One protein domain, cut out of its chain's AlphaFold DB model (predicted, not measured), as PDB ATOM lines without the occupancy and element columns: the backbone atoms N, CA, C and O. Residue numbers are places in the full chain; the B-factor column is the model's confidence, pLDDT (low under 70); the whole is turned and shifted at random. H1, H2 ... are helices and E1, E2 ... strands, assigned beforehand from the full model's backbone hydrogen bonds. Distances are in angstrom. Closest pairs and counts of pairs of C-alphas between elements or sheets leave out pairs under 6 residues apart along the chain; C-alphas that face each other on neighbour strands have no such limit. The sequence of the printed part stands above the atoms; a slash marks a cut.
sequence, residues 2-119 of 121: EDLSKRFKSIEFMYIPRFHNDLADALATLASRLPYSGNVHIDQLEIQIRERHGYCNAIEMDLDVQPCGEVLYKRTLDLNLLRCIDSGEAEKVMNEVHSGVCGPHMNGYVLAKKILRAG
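What this domain is: This is residues 2 to 119 of the 121 residues of the protein "uncharacterized protein LOC107805079" of Nicotiana tabacum (UniProt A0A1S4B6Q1). A small three-stranded sheet, E1 to E3, and a pair of touching helices, H3 and H4, make a body at one end, and from it a long arm, residues 2 to 55 with H1 and H2, sticks out free. The 118 printed residues hold four named helices and three named strands, in the order H1 H2 E1 E2 E3 H3 H4; the sheet runs E1 E2 E3, antiparallel. The class is mixed, helices and strands, with 50 residues, under half, in named elements. The whole is extended, radius of gyration of the C-alphas 24.1 A, spanning 72 by 40 by 28 A.

Where its parts are: E2, residues 71 to 75, is 13.3 A long; E1 is residues 66 to 68, 6.4 A, and E3 residues 81 to 83, 6.6 A. H3, residues 87 to 99, measures 18.2 A; H4, residues 108 to 117, measures 14.1 A and ends at C-alpha 117 (-62.295, 150.700, -45.034). H2 is residues 22 to 33, 16.7 A; H1, residues 2 to 5, 5.3 A, begins at C-alpha 2 (-55.787, 205.767, -42.711).

How they stand to each other: E1, E2 and E3 form a meander, each strand the antiparallel neighbour of the one before. In the hairpin E1 and E2, N 68 and O 71 are 2.8 A apart, within hydrogen-bond range; in the hairpin E2 and E3, N 74 and O 82 are 2.7 A apart. H4 only grazes the sheet, with residues 115 to 117. H3, with residues 93 to 98 alone, touches H4, only just about perpendicular at 73 degrees; their closest C-alphas, of Val 97 and Leu 111, are 7.2 A apart. H1 and H2 are apart. Each O i to N i+4 pair is within hydrogen-bond range in H2, H3 and H4; H1 is too short for one.

The domain as a whole: The C-alphas of Glu 2 and Pro 104, the two farthest apart, are 73.5 A apart. The printed part has no cut. The links H1 to H2 and H2 to E1 are long. Residue 2 and residues 34 to 68 are under pLDDT 70.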
ATOM      1  N   GLU A   2     -55.019 204.638 -42.139       61.50
ATOM      2  CA  GLU A   2     -55.787 205.767 -42.711       61.50
ATOM      3  C   GLU A   2     -55.682 205.940 -44.236       61.50
ATOM      4  O   GLU A   2     -56.627 206.410 -44.859       61.50
ATOM      5  N   ASP A   3     -54.573 205.543 -44.865       76.00
ATOM      6  CA  ASP A   3     -54.455 205.592 -46.333       76.00
ATOM      7  C   ASP A   3     -55.042 204.365 -47.034       76.00
ATOM      8  O   ASP A   3     -55.461 204.446 -48.189       76.00
ATOM      9  N   LEU A   4     -55.107 203.227 -46.338       78.75
ATOM     10  CA  LEU A   4     -55.716 202.019 -46.884       78.75
ATOM     11  C   LEU A   4     -57.240 202.131 -46.858       78.75
ATOM     12  O   LEU A   4     -57.900 201.701 -47.800       78.75
ATOM     13  N   SER A   5     -57.788 202.761 -45.814       80.12
ATOM     14  CA  SER A   5     -59.233 202.932 -45.662       80.12
ATOM     15  C   SER A   5     -59.854 203.791 -46.759       80.12
ATOM     16  O   SER A   5     -60.973 203.518 -47.178       80.12
ATOM     17  N   LYS A   6     -59.099 204.748 -47.313       85.75
ATOM     18  CA  LYS A   6     -59.521 205.579 -48.454       85.75
ATOM     19  C   LYS A   6     -59.793 204.780 -49.736       85.75
ATOM     20  O   LYS A   6     -60.433 205.305 -50.643       85.75
ATOM     21  N   ARG A   7     -59.301 203.538 -49.845       89.69
ATOM     22  CA  ARG A   7     -59.498 202.682 -51.031       89.69
ATOM     23  C   ARG A   7     -60.840 201.950 -51.041       89.69
ATOM     24  O   ARG A   7     -61.214 201.407 -52.077       89.69
ATOM     25  N   PHE A   8     -61.553 201.923 -49.919       87.75
ATOM     26  CA  PHE A   8     -62.789 201.163 -49.765       87.75
ATOM     27  C   PHE A   8     -63.963 202.105 -49.501       87.75
ATOM     28  O   PHE A   8     -63.826 203.104 -48.801       87.75
ATOM     29  N   LYS A   9     -65.134 201.791 -50.071       90.31
ATOM     30  CA  LYS A   9     -66.351 202.608 -49.903       90.31
ATOM     31  C   LYS A   9     -66.892 202.568 -48.468       90.31
ATOM     32  O   LYS A   9     -67.448 203.553 -48.002       90.31
ATOM     33  N   SER A  10     -66.713 201.445 -47.782       87.00
ATOM     34  CA  SER A  10     -66.993 201.262 -46.359       87.00
ATOM     35  C   SER A  10     -66.102 200.144 -45.817       87.00
ATOM     36  O   SER A  10     -65.652 199.281 -46.575       87.00
ATOM     37  N   ILE A  11     -65.811 200.184 -44.516       89.38
ATOM     38  CA  ILE A  11     -65.060 199.145 -43.804       89.38
ATOM     39  C   ILE A  11     -65.770 198.881 -42.486       89.38
ATOM     40  O   ILE A  11     -66.081 199.817 -41.752       89.38
ATOM     41  N   GLU A  12     -65.971 197.607 -42.178       87.88
ATOM     42  CA  GLU A  12     -66.505 197.148 -40.903       87.88
ATOM     43  C   GLU A  12     -65.484 196.233 -40.230       87.88
ATOM     44  O   GLU A  12     -64.838 195.409 -40.878       87.88
ATOM     45  N   PHE A  13     -65.325 196.402 -38.920       89.25
ATOM     46  CA  PHE A  13     -64.425 195.590 -38.114       89.25
ATOM     47  C   PHE A  13     -65.253 194.661 -37.245       89.25
ATOM     48  O   PHE A  13     -66.060 195.114 -36.436       89.25
ATOM     49  N   MET A  14     -65.027 193.360 -37.395       88.56
ATOM     50  CA  MET A  14     -65.720 192.340 -36.624       88.56
ATOM     51  C   MET A  14     -64.714 191.463 -35.893       88.56
ATOM     52  O   MET A  14     -63.703 191.041 -36.454       88.56
ATOM     53  N   TYR A  15     -64.994 191.203 -34.619       88.62
ATOM     54  CA  TYR A  15     -64.175 190.323 -33.801       88.62
ATOM     55  C   TYR A  15     -64.509 188.860 -34.101       88.62
ATOM     56  O   TYR A  15     -65.649 188.433 -33.928       88.62
ATOM     57  N   ILE A  16     -63.499 188.093 -34.513       87.44
ATOM     58  CA  ILE A  16     -63.602 186.654 -34.767       87.44
ATOM     59  C   ILE A  16     -62.736 185.932 -33.722       87.44
ATOM     60  O   ILE A  16     -61.520 186.146 -33.700       87.44
ATOM     61  N   PRO A  17     -63.321 185.099 -32.837       88.81
ATOM     62  CA  PRO A  17     -62.559 184.318 -31.867       88.81
ATOM     63  C   PRO A  17     -61.492 183.457 -32.547       88.81
ATOM     64  O   PRO A  17     -61.725 182.945 -33.639       88.81
ATOM     65  N   ARG A  18     -60.352 183.237 -31.879       82.00
ATOM     66  CA  ARG A  18     -59.189 182.547 -32.469       82.00
ATOM     67  C   ARG A  18     -59.526 181.196 -33.113       82.00
ATOM     68  O   ARG A  18     -59.040 180.936 -34.200       82.00
ATOM     69  N   PHE A  19     -60.406 180.412 -32.485       80.12
ATOM     70  CA  PHE A  19     -60.888 179.112 -32.984       80.12
ATOM     71  C   PHE A  19     -61.598 179.177 -34.351       80.12
ATOM     72  O   PHE A  19     -61.786 178.162 -35.001       80.12
ATOM     73  N   HIS A  20     -62.030 180.361 -34.785       79.75
ATOM     74  CA  HIS A  20     -62.675 180.576 -36.081       79.75
ATOM     75  C   HIS A  20     -61.772 181.330 -37.070       79.75
ATOM     76  O   HIS A  20     -62.223 181.689 -38.155       79.75
ATOM     77  N   ASN A  21     -60.510 181.596 -36.712       86.31
ATOM     78  CA  ASN A  21     -59.552 182.336 -37.538       86.31
ATOM     79  C   ASN A  21     -58.333 181.476 -37.916       86.31
ATOM     80  O   ASN A  21     -57.223 181.981 -38.095       86.31
ATOM     81  N   ASP A  22     -58.551 180.163 -38.025       84.12
ATOM     82  CA  ASP A  22     -57.502 179.154 -38.180       84.12
ATOM     83  C   ASP A  22     -56.618 179.396 -39.406       84.12
ATOM     84  O   ASP A  22     -55.407 179.192 -39.352       84.12
ATOM     85  N   LEU A  23     -57.196 179.888 -40.508       84.06
ATOM     86  CA  LEU A  23     -56.436 180.193 -41.719       84.06
ATOM     87  C   LEU A  23     -55.419 181.316 -41.477       84.06
ATOM     88  O   LEU A  23     -54.250 181.174 -41.833       84.06
ATOM     89  N   ALA A  24     -55.840 182.424 -40.865       87.62
ATOM     90  CA  ALA A  24     -54.937 183.533 -40.580       87.62
ATOM     91  C   ALA A  24     -53.875 183.142 -39.541       87.62
ATOM     92  O   ALA A  24     -52.719 183.543 -39.676       87.62
ATOM     93  N   ASP A  25     -54.238 182.327 -38.543       87.50
ATOM     94  CA  ASP A  25     -53.301 181.832 -37.524       87.50
ATOM     95  C   ASP A  25     -52.253 180.881 -38.135       87.50
ATOM     96  O   ASP A  25     -51.055 180.990 -37.846       87.50
ATOM     97  N   ALA A  26     -52.669 180.001 -39.056       87.56
ATOM     98  CA  ALA A  26     -51.770 179.131 -39.812       87.56
ATOM     99  C   ALA A  26     -50.803 179.941 -40.688       87.56
ATOM    100  O   ALA A  26     -49.596 179.685 -40.672       87.56
ATOM    101  N   LEU A  27     -51.304 180.954 -41.403       84.12
ATOM    102  CA  LEU A  27     -50.475 181.839 -42.227       84.12
ATOM    103  C   LEU A  27     -49.465 182.628 -41.382       84.12
ATOM    104  O   LEU A  27     -48.286 182.676 -41.734       84.12
ATOM    105  N   ALA A  28     -49.887 183.192 -40.246       87.00
ATOM    106  CA  ALA A  28     -48.996 183.908 -39.330       87.00
ATOM    107  C   ALA A  28     -47.908 182.986 -38.753       87.00
ATOM    108  O   ALA A  28     -46.730 183.351 -38.699       87.00
ATOM    109  N   THR A  29     -48.286 181.760 -38.383       88.44
ATOM    110  CA  THR A  29     -47.352 180.738 -37.896       88.44
ATOM    111  C   THR A  29     -46.327 180.361 -38.961       88.44
ATOM    112  O   THR A  29     -45.133 180.316 -38.663       88.44
ATOM    113  N   LEU A  30     -46.760 180.120 -40.202       82.06
ATOM    114  CA  LEU A  30     -45.858 179.828 -41.317       82.06
ATOM    115  C   LEU A  30     -44.900 180.993 -41.581       82.06
ATOM    116  O   LEU A  30     -43.694 180.765 -41.665       82.06
ATOM    117  N   ALA A  31     -45.409 182.226 -41.624       79.75
ATOM    118  CA  ALA A  31     -44.596 183.421 -41.835       79.75
ATOM    119  C   ALA A  31     -43.499 183.570 -40.765       79.75
ATOM    120  O   ALA A  31     -42.349 183.838 -41.098       79.75
ATOM    121  N   SER A  32     -43.816 183.308 -39.489       80.81
ATOM    122  CA  SER A  32     -42.840 183.389 -38.387       80.81
ATOM    123  C   SER A  32     -41.687 182.382 -38.474       80.81
ATOM    124  O   SER A  32     -40.644 182.582 -37.856       80.81
ATOM    125  N   ARG A  33     -41.873 181.288 -39.220       81.38
ATOM    126  CA  ARG A  33     -40.877 180.218 -39.373       81.38
ATOM    127  C   ARG A  33     -39.963 180.432 -40.573       81.38
ATOM    128  O   ARG A  33     -38.988 179.695 -40.718       81.38
ATOM    129  N   LEU A  34     -40.265 181.402 -41.436       69.19
ATOM    130  CA  LEU A  34     -39.431 181.705 -42.589       69.19
ATOM    131  C   LEU A  34     -38.175 182.467 -42.130       69.19
ATOM    132  O   LEU A  34     -38.290 183.481 -41.439       69.19
ATOM    133  N   PRO A  35     -36.964 182.006 -42.491       61.53
ATOM    134  CA  PRO A  35     -35.745 182.734 -42.187       61.53
ATOM    135  C   PRO A  35     -35.689 183.997 -43.053       61.53
ATOM    136  O   PRO A  35     -35.403 183.945 -44.248       61.53
ATOM    137  N   TYR A  36     -35.953 185.153 -42.452       63.00
ATOM    138  CA  TYR A  36     -35.779 186.443 -43.112       63.00
ATOM    139  C   TYR A  36     -34.285 186.793 -43.173       63.00
ATOM    140  O   TYR A  36     -33.743 187.408 -42.258       63.00
ATOM    141  N   SER A  37     -33.598 186.412 -44.253       61.03
ATOM    142  CA  SER A  37     -32.332 187.064 -44.621       61.03
ATOM    143  C   SER A  37     -32.686 188.278 -45.482       61.03
ATOM    144  O   SER A  37     -33.402 188.130 -46.471       61.03
ATOM    145  N   GLY A  38     -32.278 189.477 -45.064       56.56
ATOM    146  CA  GLY A  38     -32.878 190.771 -45.434       56.56
ATOM    147  C   GLY A  38     -32.934 191.170 -46.916       56.56
ATOM    148  O   GLY A  38     -33.346 192.289 -47.194       56.56
ATOM    149  N   ASN A  39     -32.567 190.295 -47.858       58.75
ATOM    150  CA  ASN A  39     -32.450 190.606 -49.286       58.75
ATOM    151  C   ASN A  39     -33.114 189.569 -50.219       58.75
ATOM    152  O   ASN A  39     -32.862 189.597 -51.423       58.75
ATOM    153  N   VAL A  40     -33.919 188.628 -49.713       61.28
ATOM    154  CA  VAL A  40     -34.587 187.636 -50.576       61.28
ATOM    155  C   VAL A  40     -35.912 188.205 -51.075       61.28
ATOM    156  O   VAL A  40     -36.781 188.565 -50.283       61.28
ATOM    157  N   HIS A  41     -36.058 188.292 -52.397       64.69
ATOM    158  CA  HIS A  41     -37.334 188.577 -53.040       64.69
ATOM    159  C   HIS A  41     -38.309 187.443 -52.701       64.69
ATOM    160  O   HIS A  41     -38.069 186.293 -53.063       64.69
ATOM    161  N   ILE A  42     -39.356 187.749 -51.935       66.25
ATOM    162  CA  ILE A  42     -40.433 186.803 -51.642       66.25
ATOM    163  C   ILE A  42     -41.475 186.996 -52.736       66.25
ATOM    164  O   ILE A  42     -42.121 188.046 -52.784       66.25
ATOM    165  N   ASP A  43     -41.620 185.998 -53.606       61.62
ATOM    166  CA  ASP A  43     -42.680 185.992 -54.605       61.62
ATOM    167  C   ASP A  43     -44.041 186.106 -53.909       61.62
ATOM    168  O   ASP A  43     -44.303 185.484 -52.874       61.62
ATOM    169  N   GLN A  44     -44.909 186.948 -54.464       56.97
ATOM    170  CA  GLN A  44     -46.224 187.203 -53.896       56.97
ATOM    171  C   GLN A  44     -47.051 185.914 -53.905       56.97
ATOM    172  O   GLN A  44     -47.332 185.349 -54.961       56.97
ATOM    173  N   LEU A  45     -47.473 185.461 -52.721       64.19
ATOM    174  CA  LEU A  45     -48.373 184.321 -52.598       64.19
ATOM    175  C   LEU A  45     -49.738 184.690 -53.201       64.19
ATOM    176  O   LEU A  45     -50.463 185.525 -52.655       64.19
ATOM    177  N   GLU A  46     -50.091 184.071 -54.325       61.12
ATOM    178  CA  GLU A  46     -51.391 184.263 -54.961       61.12
ATOM    179  C   GLU A  46     -52.432 183.340 -54.309       61.12
ATOM    180  O   GLU A  46     -52.452 182.127 -54.518       61.12
ATOM    181  N   ILE A  47     -53.301 183.918 -53.477       65.56
ATOM    182  CA  ILE A  47     -54.416 183.195 -52.859       65.56
ATOM    183  C   ILE A  47     -55.605 183.248 -53.819       65.56
ATOM    184  O   ILE A  47     -56.260 184.278 -53.961       65.56
ATOM    185  N   GLN A  48     -55.898 182.124 -54.472       65.62
ATOM    186  CA  GLN A  48     -57.088 181.990 -55.310       65.62
ATOM    187  C   GLN A  48     -58.304 181.639 -54.449       65.62
ATOM    188  O   GLN A  48     -58.386 180.548 -53.883       65.62
ATOM    189  N   ILE A  49     -59.281 182.544 -54.391       65.06
ATOM    190  CA  ILE A  49     -60.604 182.250 -53.832       65.06
ATOM    191  C   ILE A  49     -61.384 181.498 -54.915       65.06
ATOM    192  O   ILE A  49     -61.781 182.079 -55.922       65.06
ATOM    193  N   ARG A  50     -61.549 180.183 -54.743       59.09
ATOM    194  CA  ARG A  50     -62.360 179.347 -55.640       59.09
ATOM    195  C   ARG A  50     -63.802 179.291 -55.143       59.09
ATOM    196  O   ARG A  50     -64.035 179.228 -53.943       59.09
ATOM    197  N   GLU A  51     -64.756 179.242 -56.071       56.62
ATOM    198  CA  GLU A  51     -66.190 179.144 -55.746       56.62
ATOM    199  C   GLU A  51     -66.599 177.763 -55.203       56.62
ATOM    200  O   GLU A  51     -67.596 177.647 -54.494       56.62
ATOM    201  N   ARG A  52     -65.832 176.701 -55.504       52.34
ATOM    202  CA  ARG A  52     -66.042 175.368 -54.918       52.34
ATOM    203  C   ARG A  52     -65.269 175.239 -53.612       52.34
ATOM    204  O   ARG A  52     -64.058 175.455 -53.583       52.34
ATOM    205  N   HIS A  53     -65.961 174.803 -52.561       46.28
ATOM    206  CA  HIS A  53     -65.333 174.429 -51.298       46.28
ATOM    207  C   HIS A  53     -64.239 173.366 -51.521       46.28
ATOM    208  O   HIS A  53     -64.348 172.527 -52.414       46.28
ATOM    209  N   GLY A  54     -63.180 173.362 -50.704       50.59
ATOM    210  CA  GLY A  54     -62.080 172.386 -50.802       50.59
ATOM    211  C   GLY A  54     -62.494 170.931 -50.561       50.59
ATOM    212  O   GLY A  54     -61.736 170.029 -50.900       50.59
ATOM    213  N   TYR A  55     -63.703 170.723 -50.036       42.44
ATOM    214  CA  TYR A  55     -64.397 169.449 -49.928       42.44
ATOM    215  C   TYR A  55     -65.487 169.298 -50.991       42.44
ATOM    216  O   TYR A  55     -66.286 168.424 -50.833       42.44
ATOM    217  N   CYS A  56     -65.562 170.103 -52.056       47.06
ATOM    218  CA  CYS A  56     -66.507 169.998 -53.175       47.06
ATOM    219  C   CYS A  56     -65.846 169.613 -54.534       47.06
ATOM    220  O   CYS A  56     -66.276 170.099 -55.579       47.06
ATOM    221  N   ASN A  57     -64.812 168.776 -54.705       52.53
ATOM    222  CA  ASN A  57     -64.012 167.853 -53.881       52.53
ATOM    223  C   ASN A  57     -64.752 166.847 -52.958       52.53
ATOM    224  O   ASN A  57     -64.063 166.108 -52.264       52.53
ATOM    225  N   ALA A  58     -66.098 166.810 -53.021       48.62
ATOM    226  CA  ALA A  58     -67.111 166.025 -52.261       48.62
ATOM    227  C   ALA A  58     -68.392 166.860 -51.961       48.62
ATOM    228  O   ALA A  58     -68.639 167.347 -50.863       48.62
ATOM    229  N   ILE A  59     -69.224 167.083 -52.977       46.59
ATOM    230  CA  ILE A  59     -70.443 167.896 -52.822       46.59
ATOM    231  C   ILE A  59     -71.520 167.086 -52.058       46.59
ATOM    232  O   ILE A  59     -71.469 165.858 -52.038       46.59
ATOM    233  N   GLU A  60     -72.469 167.788 -51.437       55.09
ATOM    234  CA  GLU A  60     -73.619 167.264 -50.689       55.09
ATOM    235  C   GLU A  60     -74.942 167.673 -51.382       55.09
ATOM    236  O   GLU A  60     -75.132 168.863 -51.631       55.09
ATOM    237  N   MET A  61     -75.831 166.716 -51.706       42.53
ATOM    238  CA  MET A  61     -77.290 166.895 -51.816       42.53
ATOM    239  C   MET A  61     -78.029 165.541 -51.917       42.53
ATOM    240  O   MET A  61     -78.131 164.965 -52.996       42.53
ATOM    241  N   ASP A  62     -78.549 165.071 -50.780       45.44
ATOM    242  CA  ASP A  62     -79.827 164.354 -50.547       45.44
ATOM    243  C   ASP A  62     -80.339 163.227 -51.469       45.44
ATOM    244  O   ASP A  62     -81.449 162.724 -51.298       45.44
ATOM    245  N   LEU A  63     -79.509 162.687 -52.341       52.66
ATOM    246  CA  LEU A  63     -79.381 161.244 -52.459       52.66
ATOM    247  C   LEU A  63     -77.952 160.958 -52.039       52.66
ATOM    248  O   LEU A  63     -77.055 161.719 -52.387       52.66
ATOM    249  N   ASP A  64     -77.743 159.892 -51.279       56.75
ATOM    250  CA  ASP A  64     -76.466 159.470 -50.685       56.75
ATOM    251  C   ASP A  64     -75.360 159.179 -51.730       56.75
ATOM    252  O   ASP A  64     -74.461 158.393 -51.477       56.75
ATOM    253  N   VAL A  65     -75.454 159.716 -52.945       56.72
ATOM    254  CA  VAL A  65     -74.612 159.487 -54.105       56.72
ATOM    255  C   VAL A  65     -74.466 160.803 -54.884       56.72
ATOM    256  O   VAL A  65     -75.355 161.196 -55.639       56.72
ATOM    257  N   GLN A  66     -73.327 161.483 -54.724       59.09
ATOM    258  CA  GLN A  66     -73.017 162.736 -55.424       59.09
ATOM    259  C   GLN A  66     -72.033 162.501 -56.585       59.09
ATOM    260  O   GLN A  66     -70.969 161.918 -56.355       59.09
ATOM    261  N   PRO A  67     -72.296 163.015 -57.801       57.50
ATOM    262  CA  PRO A  67     -71.311 163.043 -58.879       57.50
ATOM    263  C   PRO A  67     -70.244 164.120 -58.646       57.50
ATOM    264  O   PRO A  67     -70.538 165.319 -58.617       57.50
ATOM    265  N   CYS A  68     -68.983 163.703 -58.529       62.16
ATOM    266  CA  CYS A  68     -67.809 164.566 -58.641       62.16
ATOM    267  C   CYS A  68     -67.142 164.296 -60.001       62.16
ATOM    268  O   CYS A  68     -66.209 163.502 -60.111       62.16
ATOM    269  N   GLY A  69     -67.667 164.909 -61.067       70.44
ATOM    270  CA  GLY A  69     -67.315 164.527 -62.442       70.44
ATOM    271  C   GLY A  69     -68.056 163.254 -62.863       70.44
ATOM    272  O   GLY A  69     -69.275 163.206 -62.726       70.44
ATOM    273  N   GLU A  70     -67.336 162.235 -63.349       70.62
ATOM    274  CA  GLU A  70     -67.887 160.909 -63.709       70.62
ATOM    275  C   GLU A  70     -67.971 159.935 -62.519       70.62
ATOM    276  O   GLU A  70     -68.581 158.874 -62.623       70.62
ATOM    277  N   VAL A  71     -67.355 160.277 -61.383       76.56
ATOM    278  CA  VAL A  71     -67.254 159.386 -60.221       76.56
ATOM    279  C   VAL A  71     -68.300 159.755 -59.180       76.56
ATOM    280  O   VAL A  71     -68.455 160.921 -58.810       76.56
ATOM    281  N   LEU A  72     -68.999 158.736 -58.691       83.69
ATOM    282  CA  LEU A  72     -70.031 158.845 -57.674       83.69
ATOM    283  C   LEU A  72     -69.450 158.546 -56.284       83.69
ATOM    284  O   LEU A  72     -68.633 157.639 -56.134       83.69
ATOM    285  N   TYR A  73     -69.883 159.291 -55.267       84.69
ATOM    286  CA  TYR A  73     -69.463 159.081 -53.878       84.69
ATOM    287  C   TYR A  73     -70.648 158.988 -52.934       84.69
ATOM    288  O   TYR A  73     -71.569 159.798 -53.028       84.69
ATOM    289  N   LYS A  74     -70.555 158.065 -51.978       82.62
ATOM    290  CA  LYS A  74     -71.471 157.915 -50.861       82.62
ATOM    291  C   LYS A  74     -70.903 158.453 -49.564       82.62
ATOM    292  O   LYS A  74     -69.799 158.090 -49.160       82.62
ATOM    293  N   ARG A  75     -71.689 159.288 -48.886       83.06
ATOM    294  CA  ARG A  75     -71.350 159.825 -47.569       83.06
ATOM    295  C   ARG A  75     -71.833 158.865 -46.485       83.06
ATOM    296  O   ARG A  75     -72.956 158.376 -46.532       83.06
ATOM    297  N   THR A  76     -70.978 158.556 -45.518       78.56
ATOM    298  CA  THR A  76     -71.375 157.793 -44.329       78.56
ATOM    299  C   THR A  76     -71.759 158.736 -43.189       78.56
ATOM    300  O   THR A  76     -71.428 159.921 -43.209       78.56
ATOM    301  N   LEU A  77     -72.427 158.203 -42.158       80.44
ATOM    302  CA  LEU A  77     -72.807 158.959 -40.953       80.44
ATOM    303  C   LEU A  77     -71.605 159.614 -40.250       80.44
ATOM    304  O   LEU A  77     -71.742 160.679 -39.660       80.44
ATOM    305  N   ASP A  78     -70.422 159.010 -40.372       79.19
ATOM    306  CA  ASP A  78     -69.163 159.520 -39.816       79.19
ATOM    307  C   ASP A  78     -68.500 160.585 -40.709       79.19
ATOM    308  O   ASP A  78     -67.334 160.920 -40.519       79.19
ATOM    309  N   LEU A  79     -69.216 161.084 -41.723       73.88
ATOM    310  CA  LEU A  79     -68.733 162.025 -42.737       73.88
ATOM    311  C   LEU A  79     -67.587 161.479 -43.610       73.88
ATOM    312  O   LEU A  79     -66.950 162.252 -44.328       73.88
ATOM    313  N   ASN A  80     -67.347 160.162 -43.603       80.50
ATOM    314  CA  ASN A  80     -66.426 159.531 -44.546       80.50
ATOM    315  C   ASN A  80     -67.071 159.432 -45.930       80.50
ATOM    316  O   ASN A  80     -68.288 159.300 -46.061       80.50
ATOM    317  N   LEU A  81     -66.235 159.454 -46.964       82.50
ATOM    318  CA  LEU A  81     -66.662 159.336 -48.353       82.50
ATOM    319  C   LEU A  81     -66.191 158.006 -48.916       82.50
ATOM    320  O   LEU A  81     -65.000 157.694 -48.884       82.50
ATOM    321  N   LEU A  82     -67.135 157.243 -49.444       87.38
ATOM    322  CA  LEU A  82     -66.888 155.992 -50.135       87.38
ATOM    323  C   LEU A  82     -67.127 156.215 -51.622       87.38
ATOM    324  O   LEU A  82     -68.180 156.710 -52.008       87.38
ATOM    325  N   ARG A  83     -66.168 155.869 -52.470       90.81
ATOM    326  CA  ARG A  83     -66.365 155.881 -53.917       90.81
ATOM    327  C   ARG A  83     -67.320 154.752 -54.292       90.81
ATOM    328  O   ARG A  83     -67.019 153.593 -54.022       90.81
ATOM    329  N   CYS A  84     -68.423 155.096 -54.943       88.75
ATOM    330  CA  CYS A  84     -69.317 154.116 -55.536       88.75
ATOM    331  C   CYS A  84     -68.628 153.482 -56.746       88.75
ATOM    332  O   CYS A  84     -68.079 154.200 -57.591       88.75
ATOM    333  N   ILE A  85     -68.668 152.159 -56.819       91.44
ATOM    334  CA  ILE A  85     -68.089 151.390 -57.922       91.44
ATOM    335  C   ILE A  85     -69.177 150.634 -58.684       91.44
ATOM    336  O   ILE A  85     -70.211 150.265 -58.124       91.44
ATOM    337  N   ASP A  86     -68.966 150.423 -59.982       90.69
ATOM    338  CA  ASP A  86     -69.875 149.600 -60.781       90.69
ATOM    339  C   ASP A  86     -69.668 148.096 -60.518       90.69
ATOM    340  O   ASP A  86     -68.755 147.677 -59.805       90.69
ATOM    341  N   SER A  87     -70.525 147.248 -61.093       91.56
ATOM    342  CA  SER A  87     -70.455 145.797 -60.885       91.56
ATOM    343  C   SER A  87     -69.140 145.164 -61.359       91.56
ATOM    344  O   SER A  87     -68.689 144.186 -60.767       91.56
ATOM    345  N   GLY A  88     -68.525 145.697 -62.418       93.81
ATOM    346  CA  GLY A  88     -67.265 145.183 -62.955       93.81
ATOM    347  C   GLY A  88     -66.058 145.615 -62.122       93.81
ATOM    348  O   GLY A  88     -65.134 144.828 -61.907       93.81
ATOM    349  N   GLU A  89     -66.062 146.846 -61.614       93.81
ATOM    350  CA  GLU A  89     -65.089 147.310 -60.621       93.81
ATOM    351  C   GLU A  89     -65.227 146.537 -59.298       93.81
ATOM    352  O   GLU A  89     -64.218 146.112 -58.729       93.81
ATOM    353  N   ALA A  90     -66.456 146.276 -58.843       94.38
ATOM    354  CA  ALA A  90     -66.727 145.522 -57.618       94.38
ATOM    355  C   ALA A  90     -66.159 144.101 -57.656       94.38
ATOM    356  O   ALA A  90     -65.563 143.652 -56.675       94.38
ATOM    357  N   GLU A  91     -66.285 143.399 -58.784       95.06
ATOM    358  CA  GLU A  91     -65.703 142.064 -58.955       95.06
ATOM    359  C   GLU A  91     -64.174 142.089 -58.816       95.06
ATOM    360  O   GLU A  91     -63.596 141.258 -58.109       95.06
ATOM    361  N   LYS A  92     -63.512 143.076 -59.429       95.06
ATOM    362  CA  LYS A  92     -62.054 143.239 -59.328       95.06
ATOM    363  C   LYS A  92     -61.626 143.498 -57.887       95.06
ATOM    364  O   LYS A  92     -60.772 142.778 -57.375       95.06
ATOM    365  N   VAL A  93     -62.269 144.454 -57.215       94.19
ATOM    366  CA  VAL A  93     -61.976 144.793 -55.813       94.19
ATOM    367  C   VAL A  93     -62.200 143.583 -54.901       94.19
ATOM    368  O   VAL A  93     -61.364 143.289 -54.045       94.19
ATOM    369  N   MET A  94     -63.288 142.831 -55.090       92.06
ATOM    370  CA  MET A  94     -63.537 141.608 -54.322       92.06
ATOM    371  C   MET A  94     -62.442 140.562 -54.537       92.06
ATOM    372  O   MET A  94     -61.922 140.026 -53.557       92.06
ATOM    373  N   ASN A  95     -62.056 140.302 -55.788       91.88
ATOM    374  CA  ASN A  95     -61.019 139.327 -56.120       91.88
ATOM    375  C   ASN A  95     -59.647 139.725 -55.559       91.88
ATOM    376  O   ASN A  95     -58.933 138.871 -55.028       91.88
ATOM    377  N   GLU A  96     -59.292 141.007 -55.607       92.44
ATOM    378  CA  GLU A  96     -58.049 141.524 -55.028       92.44
ATOM    379  C   GLU A  96     -58.015 141.345 -53.505       92.44
ATOM    380  O   GLU A  96     -57.057 140.787 -52.959       92.44
ATOM    381  N   VAL A  97     -59.081 141.746 -52.803       90.38
ATOM    382  CA  VAL A  97     -59.145 141.625 -51.337       90.38
ATOM    383  C   VAL A  97     -59.212 140.156 -50.903       90.38
ATOM    384  O   VAL A  97     -58.618 139.788 -49.882       90.38
ATOM    385  N   HIS A  98     -59.894 139.307 -51.674       89.38
ATOM    386  CA  HIS A  98     -60.005 137.870 -51.415       89.38
ATOM    387  C   HIS A  98     -58.735 137.082 -51.773       89.38
ATOM    388  O   HIS A  98     -58.498 136.024 -51.198       89.38
ATOM    389  N   SER A  99     -57.884 137.592 -52.662       90.12
ATOM    390  CA  SER A  99     -56.581 136.978 -52.969       90.12
ATOM    391  C   SER A  99     -55.470 137.420 -52.005       90.12
ATOM    392  O   SER A  99     -54.371 136.867 -52.022       90.12
ATOM    393  N   GLY A 100     -55.733 138.421 -51.159       87.62
ATOM    394  CA  GLY A 100     -54.778 138.959 -50.195       87.62
ATOM    395  C   GLY A 100     -54.598 138.120 -48.923       87.62
ATOM    396  O   GLY A 100     -55.119 137.016 -48.764       87.62
ATOM    397  N   VAL A 101     -53.871 138.682 -47.950       84.31
ATOM    398  CA  VAL A 101     -53.582 138.017 -46.667       84.31
ATOM    399  C   VAL A 101     -54.878 137.678 -45.920       84.31
ATOM    400  O   VAL A 101     -55.718 138.550 -45.661       84.31
ATOM    401  N   CYS A 102     -55.010 136.395 -45.569       85.00
ATOM    402  CA  CYS A 102     -56.193 135.765 -44.972       85.00
ATOM    403  C   CYS A 102     -57.455 135.772 -45.852       85.00
ATOM    404  O   CYS A 102     -58.514 135.395 -45.364       85.00
ATOM    405  N   GLY A 103     -57.348 136.149 -47.127       85.62
ATOM    406  CA  GLY A 103     -58.425 136.203 -48.115       85.62
ATOM    407  C   GLY A 103     -59.407 135.026 -48.089       85.62
ATOM    408  O   GLY A 103     -60.566 135.228 -47.717       85.62
ATOM    409  N   PRO A 104     -58.932 133.794 -48.342       86.56
ATOM    410  CA  PRO A 104     -59.764 132.586 -48.351       86.56
ATOM    411  C   PRO A 104     -60.379 132.216 -46.994       86.56
ATOM    412  O   PRO A 104     -61.317 131.427 -46.929       86.56
ATOM    413  N   HIS A 105     -59.844 132.758 -45.898       89.44
ATOM    414  CA  HIS A 105     -60.303 132.484 -44.535       89.44
ATOM    415  C   HIS A 105     -61.223 133.584 -43.988       89.44
ATOM    416  O   HIS A 105     -61.784 133.436 -42.901       89.44
ATOM    417  N   MET A 106     -61.371 134.701 -44.706       90.75
ATOM    418  CA  MET A 106     -62.275 135.775 -44.317       90.75
ATOM    419  C   MET A 106     -63.711 135.399 -44.666       90.75
ATOM    420  O   MET A 106     -64.022 135.004 -45.785       90.75
ATOM    421  N   ASN A 107     -64.614 135.590 -43.709       91.56
ATOM    422  CA  ASN A 107     -66.039 135.557 -44.005       91.56
ATOM    423  C   ASN A 107     -66.463 136.824 -44.777       91.56
ATOM    424  O   ASN A 107     -65.756 137.838 -44.789       91.56
ATOM    425  N   GLY A 108     -67.651 136.780 -45.384       89.94
ATOM    426  CA  GLY A 108     -68.174 137.896 -46.180       89.94
ATOM    427  C   GLY A 108     -68.291 139.214 -45.402       89.94
ATOM    428  O   GLY A 108     -68.064 140.282 -45.958       89.94
ATOM    429  N   TYR A 109     -68.560 139.157 -44.094       92.81
ATOM    430  CA  TYR A 109     -68.656 140.345 -43.243       92.81
ATOM    431  C   TYR A 109     -67.312 141.069 -43.075       92.81
ATOM    432  O   TYR A 109     -67.230 142.292 -43.204       92.81
ATOM    433  N   VAL A 110     -66.242 140.319 -42.793       93.06
ATOM    434  CA  VAL A 110     -64.886 140.870 -42.665       93.06
ATOM    435  C   VAL A 110     -64.395 141.391 -44.015       93.06
ATOM    436  O   VAL A 110     -63.776 142.455 -44.063       93.06
ATOM    437  N   LEU A 111     -64.719 140.681 -45.100       91.94
ATOM    438  CA  LEU A 111     -64.416 141.105 -46.465       91.94
ATOM    439  C   LEU A 111     -65.068 142.460 -46.787       91.94
ATOM    440  O   LEU A 111     -64.362 143.406 -47.134       91.94
ATOM    441  N   ALA A 112     -66.380 142.591 -46.572       91.62
ATOM    442  CA  ALA A 112     -67.117 143.837 -46.792       91.62
ATOM    443  C   ALA A 112     -66.557 144.998 -45.956       91.62
ATOM    444  O   ALA A 112     -66.352 146.098 -46.461       91.62
ATOM    445  N   LYS A 113     -66.212 144.750 -44.685       91.19
ATOM    446  CA  LYS A 113     -65.555 145.757 -43.837       91.19
ATOM    447  C   LYS A 113     -64.199 146.206 -44.377       91.19
ATOM    448  O   LYS A 113     -63.871 147.381 -44.245       91.19
ATOM    449  N   LYS A 114     -63.396 145.303 -44.947       92.75
ATOM    450  CA  LYS A 114     -62.127 145.674 -45.594       92.75
ATOM    451  C   LYS A 114     -62.367 146.572 -46.807       92.75
ATOM    452  O   LYS A 114     -61.675 147.575 -46.928       92.75
ATOM    453  N   ILE A 115     -63.356 146.245 -47.639       92.56
ATOM    454  CA  ILE A 115     -63.723 147.030 -48.830       92.56
ATOM    455  C   ILE A 115     -64.195 148.438 -48.431       92.56
ATOM    456  O   ILE A 115     -63.656 149.427 -48.922       92.56
ATOM    457  N   LEU A 116     -65.097 148.541 -47.449       91.00
ATOM    458  CA  LEU A 116     -65.562 149.830 -46.917       91.00
ATOM    459  C   LEU A 116     -64.412 150.655 -46.317       91.00
ATOM    460  O   LEU A 116     -64.328 151.859 -46.534       91.00
ATOM    461  N   ARG A 117     -63.482 150.019 -45.589       90.62
ATOM    462  CA  ARG A 117     -62.295 150.700 -45.034       90.62
ATOM    463  C   ARG A 117     -61.297 151.144 -46.101       90.62
ATOM    464  O   ARG A 117     -60.547 152.079 -45.844       90.62
ATOM    465  N   ALA A 118     -61.277 150.483 -47.255       90.00
ATOM    466  CA  ALA A 118     -60.505 150.910 -48.417       90.00
ATOM    467  C   ALA A 118     -61.168 152.081 -49.167       90.00
ATOM    468  O   ALA A 118     -60.555 152.636 -50.074       90.00
ATOM    469  N   GLY A 119     -62.376 152.491 -48.761       90.81
ATOM    470  CA  GLY A 119     -63.060 153.660 -49.302       90.81
ATOM    471  C   GLY A 119     -63.990 153.358 -50.474       90.81
ATOM    472  O   GLY A 119     -64.267 154.271 -51.243       90.81
TER     473      GLY A 119